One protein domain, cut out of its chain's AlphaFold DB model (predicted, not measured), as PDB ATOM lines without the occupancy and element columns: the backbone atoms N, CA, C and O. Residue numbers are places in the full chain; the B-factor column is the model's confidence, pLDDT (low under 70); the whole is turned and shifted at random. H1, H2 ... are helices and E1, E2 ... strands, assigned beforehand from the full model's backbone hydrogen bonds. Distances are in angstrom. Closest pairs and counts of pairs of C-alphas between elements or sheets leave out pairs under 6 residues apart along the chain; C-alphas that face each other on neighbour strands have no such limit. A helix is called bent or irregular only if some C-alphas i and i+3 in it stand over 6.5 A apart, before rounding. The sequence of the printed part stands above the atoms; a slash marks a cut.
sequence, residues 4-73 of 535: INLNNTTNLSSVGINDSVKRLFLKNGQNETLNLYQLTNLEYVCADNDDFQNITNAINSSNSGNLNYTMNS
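Overview. This is residues 4 to 73 of the 535 residues of the protein "Chitinase" of Nonlabens ulvanivorans (UniProt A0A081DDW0). The printed part is wound in stacked turns, a short solenoid with two walls: the three-stranded sheet E2 E4 E5 makes one wall, and the strand pair E1 E3, followed by the helix H1, makes the other. H1 fills the last turn on its wall, slanting from the sheet E2 E4 E5 at its first residues to the side of E3 at its last. There are 70 printed residues, with five named strands and one named helix in the order E1 E2 E3 E4 H1 E5; both sheets, E2 E4 E5 in that order and E1 E3, are parallel. The class is mixed, helices and strands, and the whole is compact, with a radius of gyration of the C-alphas of 10.9 A and spans of 30 by 21 by 18 A.

Arrangement. Start at residues 4 to 5, which form a short parallel pairing with residues 24 to 25 of E2, the strand of residues 23 to 26. Go on to E1, residues 14 to 18, and its neighbour E3, residues 33 to 37; they are parallel, with 2 degrees between their directions. Look there at N 15 and O 33, 2.9 A apart, and N 37 and O 17, 2.8 A apart, both within hydrogen-bond range. E1 and E2 are apart, and so are E2 and E3. Now set E2 beside E4, residues 44 to 47: they are parallel at 5 degrees, and N 26 and O 46 are within hydrogen-bond range at 2.7 A. E4 is the inner strand, and its other neighbour is E5, residues 70 to 72, parallel at 21 degrees; N 45 and O 70 are within hydrogen-bond range at 2.9 A. E2 and E5 are the edge strands. Between E4 and E5 in the chain comes H1, residues 49 to 62, and the three form a strand-helix-strand unit, two parallel neighbour strands with a helix between them, whose crossover is right-handed. H1 is on the sheet E2 E4 E5, at a height over the sheet of 9.9 A on a local plane fitted to just 6 C-alphas. It lies over E4, with 5 of its C-alphas falling there, and only just not over E5, with 2. On the local plane it stands at 31 degrees to E4, only just slantwise to the strands. The closest C-alphas of H1 and E3 are those of Ser 62 and Tyr 37, 5.2 A apart, and those of H1 and E5 are Asn 49 and Asn 72, 7.2 A apart. E1 and H1 are apart. In H1, 8 of 10 O i to N i+4 pairs are within hydrogen-bond range.

Along the chain. Find C-alpha 14 at (-1.915, -30.446, 25.845); from there E1 runs 13.4 A to C-alpha 18. E2, from Arg 23 to Leu 26, is 10.0 A long, E3, from Thr 33 to Tyr 37, 13.1 A, and E4, from Tyr 44 to Ala 47, 10.0 A. Then find C-alpha 49 at (-14.182, -18.168, 28.640), where H1 begins its 20.6 A to Ser 62; it is irregular, with C-alphas 50 and 53 lying 7.3 A apart. E5 begins at Thr 70 and ends with C-alpha 72 at (-14.110, -17.912, 35.881), 6.8 A from its first.

Size, cuts and confidence. Look for the two C-alphas farthest apart at Asn 11 and Gly 65, 31.5 A. The printed part runs from residue 4 to residue 73 with no cut. The links E1 to E2 and E4 to H1 are tight, the other three are short, and no link is long. The mean pLDDT of the printed part is 88.6, and it falls under 70 at residues 64 to 66.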
ATOM      1  N   ILE A   4      -1.405 -25.124  40.309       93.25
ATOM      2  CA  ILE A   4      -0.746 -25.213  39.006       93.25
ATOM      3  C   ILE A   4      -1.129 -23.967  38.214       93.25
ATOM      4  O   ILE A   4      -2.310 -23.746  37.956       93.25
ATOM      5  N   ASN A   5      -0.132 -23.178  37.815       94.25
ATOM      6  CA  ASN A   5      -0.343 -21.966  37.035       94.25
ATOM      7  C   ASN A   5       0.316 -22.071  35.656       94.25
ATOM      8  O   ASN A   5       1.536 -22.191  35.550       94.25
ATOM      9  N   LEU A   6      -0.514 -22.045  34.614       94.38
ATOM     10  CA  LEU A   6      -0.144 -22.174  33.208       94.38
ATOM     11  C   LEU A   6      -0.585 -20.966  32.370       94.38
ATOM     12  O   LEU A   6      -0.426 -21.023  31.153       94.38
ATOM     13  N   ASN A   7      -1.053 -19.871  32.985       92.81
ATOM     14  CA  ASN A   7      -1.510 -18.661  32.279       92.81
ATOM     15  C   ASN A   7      -0.461 -18.109  31.302       92.81
ATOM     16  O   ASN A   7      -0.781 -17.660  30.210       92.81
ATOM     17  N   ASN A   8       0.823 -18.205  31.657       89.12
ATOM     18  CA  ASN A   8       1.921 -17.706  30.823       89.12
ATOM     19  C   ASN A   8       2.400 -18.718  29.761       89.12
ATOM     20  O   ASN A   8       3.428 -18.504  29.117       89.12
ATOM     21  N   THR A   9       1.699 -19.842  29.582       92.25
ATOM     22  CA  THR A   9       2.089 -20.911  28.646       92.25
ATOM     23  C   THR A   9       1.368 -20.751  27.308       92.25
ATOM     24  O   THR A   9       0.566 -21.584  26.913       92.25
ATOM     25  N   THR A  10       1.686 -19.692  26.565       88.69
ATOM     26  CA  THR A  10       0.940 -19.267  25.359       88.69
ATOM     27  C   THR A  10       1.084 -20.174  24.124       88.69
ATOM     28  O   THR A  10       0.613 -19.829  23.051       88.69
ATOM     29  N   ASN A  11       1.779 -21.311  24.237       89.88
ATOM     30  CA  ASN A  11       1.913 -22.331  23.183       89.88
ATOM     31  C   ASN A  11       1.506 -23.724  23.702       89.88
ATOM     32  O   ASN A  11       1.984 -24.750  23.203       89.88
ATOM     33  N   LEU A  12       0.709 -23.773  24.775       91.38
ATOM     34  CA  LEU A  12       0.248 -25.024  25.359       91.38
ATOM     35  C   LEU A  12      -0.716 -25.713  24.385       91.38
ATOM     36  O   LEU A  12      -1.672 -25.119  23.913       91.38
ATOM     37  N   SER A  13      -0.439 -26.974  24.055       92.25
ATOM     38  CA  SER A  13      -1.294 -27.785  23.171       92.25
ATOM     39  C   SER A  13      -1.971 -28.939  23.904       92.25
ATOM     40  O   SER A  13      -3.039 -29.409  23.513       92.25
ATOM     41  N   SER A  14      -1.350 -29.419  24.982       92.50
ATOM     42  CA  SER A  14      -1.915 -30.446  25.845       92.50
ATOM     43  C   SER A  14      -1.322 -30.372  27.244       92.50
ATOM     44  O   SER A  14      -0.147 -30.038  27.411       92.50
ATOM     45  N   VAL A  15      -2.121 -30.743  28.241       91.62
ATOM     46  CA  VAL A  15      -1.673 -30.894  29.626       91.62
ATOM     47  C   VAL A  15      -2.173 -32.219  30.195       91.62
ATOM     48  O   VAL A  15      -3.302 -32.646  29.950       91.62
ATOM     49  N   GLY A  16      -1.306 -32.892  30.947       91.19
ATOM     50  CA  GLY A  16      -1.646 -34.075  31.726       91.19
ATOM     51  C   GLY A  16      -1.438 -33.783  33.204       91.19
ATOM     52  O   GLY A  16      -0.303 -33.558  33.618       91.19
ATOM     53  N   ILE A  17      -2.510 -33.796  33.994       89.25
ATOM     54  CA  ILE A  17      -2.451 -33.567  35.442       89.25
ATOM     55  C   ILE A  17      -2.920 -34.842  36.131       89.25
ATOM     56  O   ILE A  17      -4.044 -35.280  35.923       89.25
ATOM     57  N   ASN A  18      -2.049 -35.441  36.941       87.00
ATOM     58  CA  ASN A  18      -2.352 -36.619  37.754       87.00
ATOM     59  C   ASN A  18      -1.890 -36.372  39.196       87.00
ATOM     60  O   ASN A  18      -0.978 -37.032  39.692       87.00
ATOM     61  N   ASP A  19      -2.448 -35.331  39.811       81.69
ATOM     62  CA  ASP A  19      -2.166 -34.913  41.185       81.69
ATOM     63  C   ASP A  19      -3.416 -34.251  41.791       81.69
ATOM     64  O   ASP A  19      -4.301 -33.770  41.081       81.69
ATOM     65  N   SER A  20      -3.463 -34.188  43.120       83.38
ATOM     66  CA  SER A  20      -4.451 -33.408  43.858       83.38
ATOM     67  C   SER A  20      -4.055 -31.927  43.813       83.38
ATOM     68  O   SER A  20      -3.110 -31.498  44.489       83.38
ATOM     69  N   VAL A  21      -4.755 -31.169  42.968       89.25
ATOM     70  CA  VAL A  21      -4.575 -29.727  42.737       89.25
ATOM     71  C   VAL A  21      -5.758 -28.977  43.338       89.25
ATOM     72  O   VAL A  21      -6.891 -29.395  43.119       89.25
ATOM     73  N   LYS A  22      -5.508 -27.880  44.071       90.75
ATOM     74  CA  LYS A  22      -6.585 -27.006  44.572       90.75
ATOM     75  C   LYS A  22      -6.946 -25.892  43.599       90.75
ATOM     76  O   LYS A  22      -8.124 -25.619  43.403       90.75
ATOM     77  N   ARG A  23      -5.944 -25.267  42.979       93.00
ATOM     78  CA  ARG A  23      -6.142 -24.174  42.018       93.00
ATOM     79  C   ARG A  23      -5.450 -24.463  40.696       93.00
ATOM     80  O   ARG A  23      -4.269 -24.817  40.692       93.00
ATOM     81  N   LEU A  24      -6.177 -24.308  39.599       94.06
ATOM     82  CA  LEU A  24      -5.683 -24.531  38.244       94.06
ATOM     83  C   LEU A  24      -5.875 -23.261  37.413       94.06
ATOM     84  O   LEU A  24      -7.000 -22.825  37.214       94.06
ATOM     85  N   PHE A  25      -4.787 -22.676  36.926       95.25
ATOM     86  CA  PHE A  25      -4.828 -21.477  36.089       95.25
ATOM     87  C   PHE A  25      -4.406 -21.835  34.658       95.25
ATOM     88  O   PHE A  25      -3.280 -22.283  34.444       95.25
ATOM     89  N   LEU A  26      -5.328 -21.677  33.712       95.19
ATOM     90  CA  LEU A  26      -5.261 -22.061  32.297       95.19
ATOM     91  C   LEU A  26      -5.653 -20.901  31.362       95.19
ATOM     92  O   LEU A  26      -5.919 -21.119  30.191       95.19
ATOM     93  N   LYS A  27      -5.708 -19.661  31.855       95.00
ATOM     94  CA  LYS A  27      -6.049 -18.485  31.047       95.00
ATOM     95  C   LYS A  27      -4.832 -18.038  30.231       95.00
ATOM     96  O   LYS A  27      -4.127 -17.107  30.615       95.00
ATOM     97  N   ASN A  28      -4.524 -18.757  29.157       93.31
ATOM     98  CA  ASN A  28      -3.311 -18.579  28.350       93.31
ATOM     99  C   ASN A  28      -3.583 -18.331  26.855       93.31
ATOM    100  O   ASN A  28      -2.638 -18.254  26.063       93.31
ATOM    101  N   GLY A  29      -4.854 -18.179  26.479       91.06
ATOM    102  CA  GLY A  29      -5.302 -17.885  25.125       91.06
ATOM    103  C   GLY A  29      -5.198 -19.065  24.162       91.06
ATOM    104  O   GLY A  29      -5.168 -18.834  22.953       91.06
ATOM    105  N   GLN A  30      -5.068 -20.300  24.653       90.12
ATOM    106  CA  GLN A  30      -5.001 -21.518  23.844       90.12
ATOM    107  C   GLN A  30      -6.146 -22.465  24.202       90.12
ATOM    108  O   GLN A  30      -6.464 -22.631  25.366       90.12
ATOM    109  N   ASN A  31      -6.688 -23.163  23.201       88.44
ATOM    110  CA  ASN A  31      -7.614 -24.270  23.433       88.44
ATOM    111  C   ASN A  31      -6.831 -25.585  23.468       88.44
ATOM    112  O   ASN A  31      -6.385 -26.083  22.424       88.44
ATOM    113  N   GLU A  32      -6.616 -26.140  24.660       89.56
ATOM    114  CA  GLU A  32      -5.730 -27.290  24.837       89.56
ATOM    115  C   GLU A  32      -6.462 -28.601  25.107       89.56
ATOM    116  O   GLU A  32      -7.596 -28.683  25.580       89.56
ATOM    117  N   THR A  33      -5.754 -29.699  24.837       90.75
ATOM    118  CA  THR A  33      -6.223 -31.028  25.235       90.75
ATOM    119  C   THR A  33      -5.897 -31.288  26.703       90.75
ATOM    120  O   THR A  33      -4.728 -31.438  27.075       90.75
ATOM    121  N   LEU A  34      -6.931 -31.414  27.532       91.06
ATOM    122  CA  LEU A  34      -6.800 -31.620  28.972       91.06
ATOM    123  C   LEU A  34      -6.991 -33.096  29.337       91.06
ATOM    124  O   LEU A  34      -8.062 -33.669  29.152       91.06
ATOM    125  N   ASN A  35      -5.952 -33.709  29.899       89.88
ATOM    126  CA  ASN A  35      -6.007 -35.051  30.471       89.88
ATOM    127  C   ASN A  35      -5.861 -34.947  31.988       89.88
ATOM    128  O   ASN A  35      -4.753 -34.976  32.530       89.88
ATOM    129  N   LEU A  36      -6.990 -34.773  32.662       87.56
ATOM    130  CA  LEU A  36      -7.048 -34.576  34.104       87.56
ATOM    131  C   LEU A  36      -7.311 -35.918  34.793       87.56
ATOM    132  O   LEU A  36      -8.076 -36.737  34.297       87.56
ATOM    133  N   TYR A  37      -6.665 -36.165  35.928       84.44
ATOM    134  CA  TYR A  37      -6.825 -37.371  36.733       84.44
ATOM    135  C   TYR A  37      -6.670 -37.010  38.215       84.44
ATOM    136  O   TYR A  37      -5.801 -36.221  38.579       84.44
ATOM    137  N   GLN A  38      -7.481 -37.628  39.079       78.25
ATOM    138  CA  GLN A  38      -7.372 -37.523  40.546       78.25
ATOM    139  C   GLN A  38      -7.555 -36.104  41.137       78.25
ATOM    140  O   GLN A  38      -6.972 -35.790  42.179       78.25
ATOM    141  N   LEU A  39      -8.424 -35.272  40.549       80.00
ATOM    142  CA  LEU A  39      -8.710 -33.892  40.988       80.00
ATOM    143  C   LEU A  39      -9.585 -33.809  42.256       80.00
ATOM    144  O   LEU A  39     -10.594 -33.122  42.311       80.00
ATOM    145  N   THR A  40      -9.191 -34.506  43.313       79.00
ATOM    146  CA  THR A  40     -10.009 -34.702  44.524       79.00
ATOM    147  C   THR A  40     -10.213 -33.459  45.396       79.00
ATOM    148  O   THR A  40     -11.098 -33.480  46.243       79.00
ATOM    149  N   ASN A  41      -9.418 -32.399  45.208       85.38
ATOM    150  CA  ASN A  41      -9.436 -31.186  46.038       85.38
ATOM    151  C   ASN A  41      -9.528 -29.894  45.209       85.38
ATOM    152  O   ASN A  41      -9.114 -28.846  45.694       85.38
ATOM    153  N   LEU A  42      -9.993 -29.966  43.957       90.25
ATOM    154  CA  LEU A  42     -10.099 -28.788  43.098       90.25
ATOM    155  C   LEU A  42     -11.141 -27.813  43.663       90.25
ATOM    156  O   LEU A  42     -12.293 -28.189  43.854       90.25
ATOM    157  N   GLU A  43     -10.718 -26.578  43.911       91.00
ATOM    158  CA  GLU A  43     -11.522 -25.493  44.487       91.00
ATOM    159  C   GLU A  43     -11.726 -24.362  43.463       91.00
ATOM    160  O   GLU A  43     -12.815 -23.796  43.383       91.00
ATOM    161  N   TYR A  44     -10.709 -24.064  42.643       93.50
ATOM    162  CA  TYR A  44     -10.737 -22.953  41.687       93.50
ATOM    163  C   TYR A  44     -10.099 -23.314  40.345       93.50
ATOM    164  O   TYR A  44      -9.019 -23.916  40.295       93.50
ATOM    165  N   VAL A  45     -10.740 -22.879  39.261       95.00
ATOM    166  CA  VAL A  45     -10.182 -22.899  37.909       95.00
ATOM    167  C   VAL A  45     -10.261 -21.502  37.307       95.00
ATOM    168  O   VAL A  45     -11.346 -20.944  37.188       95.00
ATOM    169  N   CYS A  46      -9.130 -20.953  36.876       95.81
ATOM    170  CA  CYS A  46      -9.133 -19.799  35.986       95.81
ATOM    171  C   CYS A  46      -8.869 -20.249  34.556       95.81
ATOM    172  O   CYS A  46      -7.905 -20.981  34.338       95.81
ATOM    173  N   ALA A  47      -9.663 -19.805  33.590       95.56
ATOM    174  CA  ALA A  47      -9.461 -20.156  32.187       95.56
ATOM    175  C   ALA A  47      -9.953 -19.066  31.231       95.56
ATOM    176  O   ALA A  47     -10.556 -18.076  31.646       95.56
ATOM    177  N   ASP A  48      -9.683 -19.245  29.944       93.19
ATOM    178  CA  ASP A  48     -10.350 -18.496  28.888       93.19
ATOM    179  C   ASP A  48     -11.828 -18.911  28.786       93.19
ATOM    180  O   ASP A  48     -12.150 -20.097  28.871       93.19
ATOM    181  N   ASN A  49     -12.730 -17.932  28.624       90.00
ATOM    182  CA  ASN A  49     -14.182 -18.168  28.640       90.00
ATOM    183  C   ASN A  49     -14.609 -19.230  27.605       90.00
ATOM    184  O   ASN A  49     -15.432 -20.094  27.912       90.00
ATOM    185  N   ASP A  50     -13.990 -19.225  26.420       88.75
ATOM    186  CA  ASP A  50     -14.291 -20.164  25.329       88.75
ATOM    187  C   ASP A  50     -13.964 -21.624  25.675       88.75
ATOM    188  O   ASP A  50     -14.560 -22.555  25.124       88.75
ATOM    189  N   ASP A  51     -13.055 -21.845  26.627       92.00
ATOM    190  CA  ASP A  51     -12.595 -23.176  27.020       92.00
ATOM    191  C   ASP A  51     -13.382 -23.756  28.200       92.00
ATOM    192  O   ASP A  51     -13.237 -24.941  28.516       92.00
ATOM    193  N   PHE A  52     -14.278 -22.980  28.824       92.44
ATOM    194  CA  PHE A  52     -15.038 -23.402  30.011       92.44
ATOM    195  C   PHE A  52     -15.775 -24.728  29.797       92.44
ATOM    196  O   PHE A  52     -15.756 -25.605  30.667       92.44
ATOM    197  N   GLN A  53     -16.396 -24.924  28.631       91.81
ATOM    198  CA  GLN A  53     -17.097 -26.173  28.314       91.81
ATOM    199  C   GLN A  53     -16.132 -27.356  28.163       91.81
ATOM    200  O   GLN A  53     -16.387 -28.437  28.701       91.81
ATOM    201  N   ASN A  54     -15.007 -27.166  27.467       91.69
ATOM    202  CA  ASN A  54     -13.990 -28.204  27.282       91.69
ATOM    203  C   ASN A  54     -13.386 -28.627  28.635       91.69
ATOM    204  O   ASN A  54     -13.350 -29.814  28.970       91.69
ATOM    205  N   ILE A  55     -13.025 -27.649  29.466       92.12
ATOM    206  CA  ILE A  55     -12.506 -27.862  30.819       92.12
ATOM    207  C   ILE A  55     -13.521 -28.590  31.699       92.12
ATOM    208  O   ILE A  55     -13.176 -29.585  32.338       92.12
ATOM    209  N   THR A  56     -14.782 -28.155  31.696       91.50
ATOM    210  CA  THR A  56     -15.853 -28.804  32.471       91.50
ATOM    211  C   THR A  56     -16.009 -30.274  32.075       91.50
ATOM    212  O   THR A  56     -16.091 -31.151  32.938       91.50
ATOM    213  N   ASN A  57     -15.963 -30.584  30.778       90.19
ATOM    214  CA  ASN A  57     -16.008 -31.965  30.289       90.19
ATOM    215  C   ASN A  57     -14.779 -32.784  30.723       90.19
ATOM    216  O   ASN A  57     -14.913 -33.950  31.113       90.19
ATOM    217  N   ALA A  58     -13.583 -32.193  30.709       90.19
ATOM    218  CA  ALA A  58     -12.358 -32.842  31.180       90.19
ATOM    219  C   ALA A  58     -12.391 -33.123  32.697       90.19
ATOM    220  O   ALA A  58     -11.989 -34.199  33.151       90.19
ATOM    221  N   ILE A  59     -12.929 -32.204  33.499       89.69
ATOM    222  CA  ILE A  59     -13.099 -32.388  34.950       89.69
ATOM    223  C   ILE A  59     -14.149 -33.471  35.241       89.69
ATOM    224  O   ILE A  59     -13.903 -34.370  36.048       89.69
ATOM    225  N   ASN A  60     -15.288 -33.450  34.546       87.69
ATOM    226  CA  ASN A  60     -16.365 -34.424  34.749       87.69
ATOM    227  C   ASN A  60     -15.984 -35.840  34.296       87.69
ATOM    228  O   ASN A  60     -16.376 -36.819  34.924       87.69
ATOM    229  N   SER A  61     -15.200 -35.975  33.224       85.25
ATOM    230  CA  SER A  61     -14.730 -37.286  32.748       85.25
ATOM    231  C   SER A  61     -13.663 -37.916  33.649       85.25
ATOM    232  O   SER A  61     -13.502 -39.138  33.654       85.25
ATOM    233  N   SER A  62     -12.955 -37.102  34.435       77.44
ATOM    234  CA  SER A  62     -11.848 -37.536  35.288       77.44
ATOM    235  C   SER A  62     -12.242 -37.867  36.728       77.44
ATOM    236  O   SER A  62     -11.445 -38.474  37.451       77.44
ATOM    237  N   ASN A  63     -13.464 -37.523  37.150       71.75
ATOM    238  CA  ASN A  63     -13.935 -37.705  38.521       71.75
ATOM    239  C   ASN A  63     -15.274 -38.446  38.563       71.75
ATOM    240  O   ASN A  63     -16.213 -38.131  37.844       71.75
ATOM    241  N   SER A  64     -15.385 -39.443  39.443       58.84
ATOM    242  CA  SER A  64     -16.604 -40.253  39.598       58.84
ATOM    243  C   SER A  64     -17.681 -39.602  40.487       58.84
ATOM    244  O   SER A  64     -18.628 -40.280  40.882       58.84
ATOM    245  N   GLY A  65     -17.539 -38.318  40.834       62.56
ATOM    246  CA  GLY A  65     -18.463 -37.570  41.691       62.56
ATOM    247  C   GLY A  65     -18.426 -36.065  41.410       62.56
ATOM    248  O   GLY A  65     -17.492 -35.581  40.775       62.56
ATOM    249  N   ASN A  66     -19.442 -35.340  41.888       69.44
ATOM    250  CA  ASN A  66     -19.554 -33.890  41.715       69.44
ATOM    251  C   ASN A  66     -18.488 -33.178  42.559       69.44
ATOM    252  O   ASN A  66     -18.590 -33.144  43.787       69.44
ATOM    253  N   LEU A  67     -17.470 -32.622  41.905       82.38
ATOM    254  CA  LEU A  67     -16.545 -31.685  42.538       82.38
ATOM    255  C   LEU A  67     -17.237 -30.337  42.712       82.38
ATOM    256  O   LEU A  67     -17.928 -29.876  41.807       82.38
ATOM    257  N   ASN A  68     -17.032 -29.709  43.866       85.62
ATOM    258  CA  ASN A  68     -17.478 -28.344  44.101       85.62
ATOM    259  C   ASN A  68     -16.294 -27.404  43.857       85.62
ATOM    260  O   ASN A  68     -15.417 -27.303  44.711       85.62
ATOM    261  N   TYR A  69     -16.258 -26.774  42.687       89.81
ATOM    262  CA  TYR A  69     -15.237 -25.806  42.290       89.81
ATOM    263  C   TYR A  69     -15.909 -24.591  41.654       89.81
ATOM    264  O   TYR A  69     -17.005 -24.710  41.106       89.81
ATOM    265  N   THR A  70     -15.250 -23.436  41.709       91.31
ATOM    266  CA  THR A  70     -15.660 -22.260  40.933       91.31
ATOM    267  C   THR A  70     -14.735 -22.074  39.735       91.31
ATOM    268  O   THR A  70     -13.538 -22.375  39.809       91.31
ATOM    269  N   MET A  71     -15.295 -21.628  38.613       93.94
ATOM    270  CA  MET A  71     -14.550 -21.380  37.385       93.94
ATOM    271  C   MET A  71     -14.947 -20.043  36.785       93.94
ATOM    272  O   MET A  71     -16.126 -19.784  36.561       93.94
ATOM    273  N   ASN A  72     -13.950 -19.206  36.531       94.25
ATOM    274  CA  ASN A  72     -14.110 -17.912  35.881       94.25
ATOM    275  C   ASN A  72     -12.797 -17.526  35.185       94.25
ATOM    276  O   ASN A  72     -11.888 -18.344  35.047       94.25
ATOM    277  N   SER A  73     -12.697 -16.285  34.725       94.06
ATOM    278  CA  SER A  73     -11.499 -15.759  34.074       94.06
ATOM    279  C   SER A  73     -10.808 -14.655  34.884       94.06
ATOM    280  O   SER A  73      -9.955 -13.952  34.353       94.06
TER     281      SER A  73